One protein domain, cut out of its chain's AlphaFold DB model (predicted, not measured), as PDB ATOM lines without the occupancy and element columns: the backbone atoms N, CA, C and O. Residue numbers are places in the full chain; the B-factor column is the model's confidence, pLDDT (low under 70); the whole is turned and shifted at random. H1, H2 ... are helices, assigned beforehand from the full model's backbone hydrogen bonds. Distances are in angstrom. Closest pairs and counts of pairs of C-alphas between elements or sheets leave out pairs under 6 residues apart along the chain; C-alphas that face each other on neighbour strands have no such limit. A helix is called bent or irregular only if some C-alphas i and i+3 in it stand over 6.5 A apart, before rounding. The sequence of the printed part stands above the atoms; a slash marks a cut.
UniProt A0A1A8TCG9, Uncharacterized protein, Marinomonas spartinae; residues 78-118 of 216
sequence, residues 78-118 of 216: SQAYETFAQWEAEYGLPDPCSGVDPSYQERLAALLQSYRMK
ATOM      1  N   SER A  78     -17.653 -46.897   2.980       89.56
ATOM      2  CA  SER A  78     -18.817 -46.546   3.816       89.56
ATOM      3  C   SER A  78     -18.515 -46.459   5.312       89.56
ATOM      4  O   SER A  78     -19.357 -45.977   6.062       89.56
ATOM      5  N   GLN A  79     -17.391 -47.026   5.749       88.44
ATOM      6  CA  GLN A  79     -16.965 -47.089   7.148       88.44
ATOM      7  C   GLN A  79     -15.646 -46.338   7.381       88.44
ATOM      8  O   GLN A  79     -15.270 -46.138   8.531       88.44
ATOM      9  N   ALA A  80     -14.982 -45.901   6.309       91.06
ATOM     10  CA  ALA A  80     -13.759 -45.123   6.365       91.06
ATOM     11  C   ALA A  80     -13.995 -43.728   6.956       91.06
ATOM     12  O   ALA A  80     -14.906 -43.007   6.544       91.06
ATOM     13  N   TYR A  81     -13.137 -43.341   7.893       88.19
ATOM     14  CA  TYR A  81     -13.092 -42.016   8.491       88.19
ATOM     15  C   TYR A  81     -11.692 -41.416   8.351       88.19
ATOM     16  O   TYR A  81     -11.534 -40.336   7.781       88.19
ATOM     17  N   GLU A  82     -10.660 -42.133   8.802       91.12
ATOM     18  CA  GLU A  82      -9.269 -41.671   8.723       91.12
ATOM     19  C   GLU A  82      -8.719 -41.725   7.294       91.12
ATOM     20  O   GLU A  82      -7.980 -40.838   6.864       91.12
ATOM     21  N   THR A  83      -9.100 -42.755   6.534       92.69
ATOM     22  CA  THR A  83      -8.638 -42.977   5.153       92.69
ATOM     23  C   THR A  83      -9.553 -42.344   4.107       92.69
ATOM     24  O   THR A  83      -9.306 -42.461   2.908       92.69
ATOM     25  N   PHE A  84     -10.594 -41.623   4.534       92.38
ATOM     26  CA  PHE A  84     -11.626 -41.081   3.649       92.38
ATOM     27  C   PHE A  84     -11.058 -40.201   2.523       92.38
ATOM     28  O   PHE A  84     -11.426 -40.358   1.361       92.38
ATOM     29  N   ALA A  85     -10.094 -39.332   2.838       91.44
ATOM     30  CA  ALA A  85      -9.450 -38.476   1.839       91.44
ATOM     31  C   ALA A  85      -8.624 -39.267   0.803       91.44
ATOM     32  O   ALA A  85      -8.483 -38.833  -0.337       91.44
ATOM     33  N   GLN A  86      -8.077 -40.427   1.184       93.38
ATOM     34  CA  GLN A  86      -7.332 -41.292   0.261       93.38
ATOM     35  C   GLN A  86      -8.287 -41.983  -0.713       93.38
ATOM     36  O   GLN A  86      -8.032 -41.985  -1.915       93.38
ATOM     37  N   TRP A  87      -9.422 -42.477  -0.208       94.62
ATOM     38  CA  TRP A  87     -10.498 -43.009  -1.040       94.62
ATOM     39  C   TRP A  87     -11.013 -41.974  -2.045       94.62
ATOM     40  O   TRP A  87     -11.192 -42.286  -3.218       94.62
ATOM     41  N   GLU A  88     -11.223 -40.726  -1.621       92.31
ATOM     42  CA  GLU A  88     -11.623 -39.663  -2.548       92.31
ATOM     43  C   GLU A  88     -10.590 -39.448  -3.655       92.31
ATOM     44  O   GLU A  88     -10.962 -39.393  -4.827       92.31
ATOM     45  N   ALA A  89      -9.304 -39.400  -3.308       91.81
ATOM     46  CA  ALA A  89      -8.237 -39.236  -4.286       91.81
ATOM     47  C   ALA A  89      -8.180 -40.398  -5.295       91.81
ATOM     48  O   ALA A  89      -8.023 -40.154  -6.492       91.81
ATOM     49  N   GLU A  90      -8.355 -41.643  -4.842       91.06
ATOM     50  CA  GLU A  90      -8.359 -42.832  -5.706       91.06
ATOM     51  C   GLU A  90      -9.513 -42.811  -6.721       91.06
ATOM     52  O   GLU A  90      -9.327 -43.151  -7.890       91.06
ATOM     53  N   TYR A  91     -10.687 -42.329  -6.307       88.75
ATOM     54  CA  TYR A  91     -11.857 -42.186  -7.180       88.75
ATOM     55  C   TYR A  91     -11.913 -40.845  -7.933       88.75
ATOM     56  O   TYR A  91     -12.883 -40.574  -8.647       88.75
ATOM     57  N   GLY A  92     -10.881 -40.003  -7.820       86.38
ATOM     58  CA  GLY A  92     -10.809 -38.711  -8.506       86.38
ATOM     59  C   GLY A  92     -11.868 -37.708  -8.033       86.38
ATOM     60  O   GLY A  92     -12.393 -36.937  -8.843       86.38
ATOM     61  N   LEU A  93     -12.201 -37.756  -6.743       86.94
ATOM     62  CA  LEU A  93     -13.059 -36.813  -6.035       86.94
ATOM     63  C   LEU A  93     -12.200 -35.799  -5.248       86.94
ATOM     64  O   LEU A  93     -11.123 -36.157  -4.770       86.94
ATOM     65  N   PRO A  94     -12.652 -34.544  -5.075       83.25
ATOM     66  CA  PRO A  94     -13.902 -33.974  -5.578       83.25
ATOM     67  C   PRO A  94     -13.892 -33.790  -7.104       83.25
ATOM     68  O   PRO A  94     -12.936 -33.291  -7.691       83.25
ATOM     69  N   ASP A  95     -14.984 -34.194  -7.751       77.88
ATOM     70  CA  ASP A  95     -15.187 -34.024  -9.193       77.88
ATOM     71  C   ASP A  95     -15.320 -32.523  -9.524       77.88
ATOM     72  O   ASP A  95     -15.999 -31.815  -8.779       77.88
ATOM     73  N   PRO A  96     -14.766 -32.006 -10.634       77.69
ATOM     74  CA  PRO A  96     -15.127 -30.690 -11.170       77.69
ATOM     75  C   PRO A  96     -16.640 -30.426 -11.274       77.69
ATOM     76  O   PRO A  96     -17.072 -29.279 -11.199       77.69
ATOM     77  N   CYS A  97     -17.448 -31.479 -11.434       78.56
ATOM     78  CA  CYS A  97     -18.911 -31.395 -11.451       78.56
ATOM     79  C   CYS A  97     -19.560 -31.327 -10.053       78.56
ATOM     80  O   CYS A  97     -20.788 -31.212  -9.944       78.56
ATOM     81  N   SER A  98     -18.765 -31.423  -8.984       71.88
ATOM     82  CA  SER A  98     -19.206 -31.214  -7.603       71.88
ATOM     83  C   SER A  98     -19.566 -29.745  -7.396       71.88
ATOM     84  O   SER A  98     -18.920 -28.853  -7.941       71.88
ATOM     85  N   GLY A  99     -20.599 -29.474  -6.595       68.69
ATOM     86  CA  GLY A  99     -20.884 -28.108  -6.151       68.69
ATOM     87  C   GLY A  99     -19.747 -27.527  -5.298       68.69
ATOM     88  O   GLY A  99     -18.798 -28.224  -4.943       68.69
ATOM     89  N   VAL A 100     -19.862 -26.244  -4.951       67.19
ATOM     90  CA  VAL A 100     -18.928 -25.571  -4.034       67.19
ATOM     91  C   VAL A 100     -19.150 -26.100  -2.614       67.19
ATOM     92  O   VAL A 100     -20.291 -26.110  -2.164       67.19
ATOM     93  N   ASP A 101     -18.072 -26.523  -1.948       66.81
ATOM     94  CA  ASP A 101     -18.027 -27.006  -0.556       66.81
ATOM     95  C   ASP A 101     -19.097 -28.055  -0.188       66.81
ATOM     96  O   ASP A 101     -19.951 -27.802   0.664       66.81
ATOM     97  N   PRO A 102     -19.060 -29.259  -0.796       73.44
ATOM     98  CA  PRO A 102     -20.010 -30.313  -0.468       73.44
ATOM     99  C   PRO A 102     -19.844 -30.773   0.984       73.44
ATOM    100  O   PRO A 102     -18.731 -30.946   1.495       73.44
ATOM    101  N   SER A 103     -20.969 -31.040   1.639       78.44
ATOM    102  CA  SER A 103     -20.980 -31.591   2.990       78.44
ATOM    103  C   SER A 103     -20.361 -32.997   3.045       78.44
ATOM    104  O   SER A 103     -20.272 -33.704   2.040       78.44
ATOM    105  N   TYR A 104     -19.963 -33.456   4.240       82.81
ATOM    106  CA  TYR A 104     -19.405 -34.809   4.417       82.81
ATOM    107  C   TYR A 104     -20.339 -35.911   3.886       82.81
ATOM    108  O   TYR A 104     -19.884 -36.844   3.230       82.81
ATOM    109  N   GLN A 105     -21.649 -35.788   4.124       79.12
ATOM    110  CA  GLN A 105     -22.633 -36.772   3.659       79.12
ATOM    111  C   GLN A 105     -22.741 -36.793   2.130       79.12
ATOM    112  O   GLN A 105     -22.828 -37.865   1.534       79.12
ATOM    113  N   GLU A 106     -22.675 -35.631   1.478       78.31
ATOM    114  CA  GLU A 106     -22.677 -35.546   0.014       78.31
ATOM    115  C   GLU A 106     -21.398 -36.124  -0.596       78.31
ATOM    116  O   GLU A 106     -21.466 -36.832  -1.603       78.31
ATOM    117  N   ARG A 107     -20.243 -35.877   0.033       85.44
ATOM    118  CA  ARG A 107     -18.957 -36.469  -0.362       85.44
ATOM    119  C   ARG A 107     -18.983 -37.988  -0.232       85.44
ATOM    120  O   ARG A 107     -18.629 -38.687  -1.177       85.44
ATOM    121  N   LEU A 108     -19.480 -38.504   0.893       86.62
ATOM    122  CA  LEU A 108     -19.633 -39.941   1.115       86.62
ATOM    123  C   LEU A 108     -20.587 -40.567   0.089       86.62
ATOM    124  O   LEU A 108     -20.288 -41.623  -0.464       86.62
ATOM    125  N   ALA A 109     -21.710 -39.913  -0.213       83.00
ATOM    126  CA  ALA A 109     -22.643 -40.380  -1.234       83.00
ATOM    127  C   ALA A 109     -21.994 -40.426  -2.628       83.00
ATOM    128  O   ALA A 109     -22.165 -41.413  -3.342       83.00
ATOM    129  N   ALA A 110     -21.212 -39.406  -2.997       83.81
ATOM    130  CA  ALA A 110     -20.475 -39.372  -4.260       83.81
ATOM    131  C   ALA A 110     -19.393 -40.464  -4.338       83.81
ATOM    132  O   ALA A 110     -19.258 -41.129  -5.370       83.81
ATOM    133  N   LEU A 111     -18.666 -40.702  -3.241       89.62
ATOM    134  CA  LEU A 111     -17.671 -41.768  -3.143       89.62
ATOM    135  C   LEU A 111     -18.323 -43.147  -3.266       89.62
ATOM    136  O   LEU A 111     -17.899 -43.960  -4.081       89.62
ATOM    137  N   LEU A 112     -19.397 -43.405  -2.517       89.06
ATOM    138  CA  LEU A 112     -20.122 -44.676  -2.578       89.06
ATOM    139  C   LEU A 112     -20.781 -44.913  -3.934       89.06
ATOM    140  O   LEU A 112     -20.837 -46.055  -4.390       89.06
ATOM    141  N   GLN A 113     -21.270 -43.857  -4.586       83.12
ATOM    142  CA  GLN A 113     -21.764 -43.943  -5.954       83.12
ATOM    143  C   GLN A 113     -20.635 -44.359  -6.897       83.12
ATOM    144  O   GLN A 113     -20.813 -45.315  -7.645       83.12
ATOM    145  N   SER A 114     -19.477 -43.705  -6.821       85.44
ATOM    146  CA  SER A 114     -18.312 -44.009  -7.662       85.44
ATOM    147  C   SER A 114     -17.773 -45.422  -7.411       85.44
ATOM    148  O   SER A 114     -17.492 -46.146  -8.358       85.44
ATOM    149  N   TYR A 115     -17.733 -45.858  -6.148       88.88
ATOM    150  CA  TYR A 115     -17.339 -47.209  -5.740       88.88
ATOM    151  C   TYR A 115     -18.283 -48.295  -6.278       88.88
ATOM    152  O   TYR A 115     -17.845 -49.364  -6.698       88.88
ATOM    153  N   ARG A 116     -19.599 -48.038  -6.276       83.31
ATOM    154  CA  ARG A 116     -20.613 -48.988  -6.771       83.31
ATOM    155  C   ARG A 116     -20.783 -48.947  -8.285       83.31
ATOM    156  O   ARG A 116     -21.325 -49.896  -8.854       83.31
ATOM    157  N   MET A 117     -20.383 -47.853  -8.927       80.12
ATOM    158  CA  MET A 117     -20.597 -47.644 -10.350       80.12
ATOM    159  C   MET A 117     -19.787 -48.663 -11.151       80.12
ATOM    160  O   MET A 117     -18.563 -48.610 -11.223       80.12
ATOM    161  N   LYS A 118     -20.491 -49.586 -11.805       76.31
ATOM    162  CA  LYS A 118     -19.927 -50.393 -12.886       76.31
ATOM    163  C   LYS A 118     -20.189 -49.642 -14.179       76.31
ATOM    164  O   LYS A 118     -21.346 -49.483 -14.554       76.31
TER     165      LYS A 118
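AT A GLANCE: This is residues 78 to 118 of the 216 residues of an uncharacterized protein of Marinomonas spartinae (UniProt A0A1A8TCG9). Picture a short helix, H1, and a longer helix, H2, set obliquely beside each other and running the same way, with a wide loop, residues 91 to 103, leading from the end of H1 round to the start of H2. The two helices come near each other at one place and are not closely packed. The printed part has 41 residues with two named helices, H1 then H2, and no named strand; the class is all helix, though under half of the residues, 20 of the 41, are in named elements. The whole is compact, with a radius of gyration of the C-alphas of 9.6 A, and rounded, spanning 25 by 24 by 15 A.

HOW THE PARTS SIT: Start at Ser 78 and pass residues 78 to 83 to reach H1, residues 84 to 90. Go on through the long link of 13 residues to H2, residues 104 to 116. H1 and H2 are close but not clearly touching, with 2 pairs of C-alphas within 8 A. Look for their closest C-alphas at Glu 88 and Leu 111, 6.4 A apart. The centres of the two helices are 10.6 A apart. Their lines stand at a steep tilt of 42 degrees, and they run the same way. In H1 and H2 every O i to N i+4 pair is within hydrogen-bond range.

IN THESE COORDINATES: Find C-alpha 84 at (-11.626, -41.081, 3.649); from there H1 runs 10.1 A to C-alpha 90. Then find C-alpha 104 at (-19.405, -34.809, 4.417), where H2 begins; it runs 18.1 A to C-alpha 116 at (-20.613, -48.988, -6.771). Neither helix is bent.

THE WHOLE: The two C-alphas farthest apart are those of Asp 101 and Lys 118, 26.5 A. The printed part has no cut. The mean pLDDT of the printed part is 84.1; look at residues 99 to 101 for the values under 70.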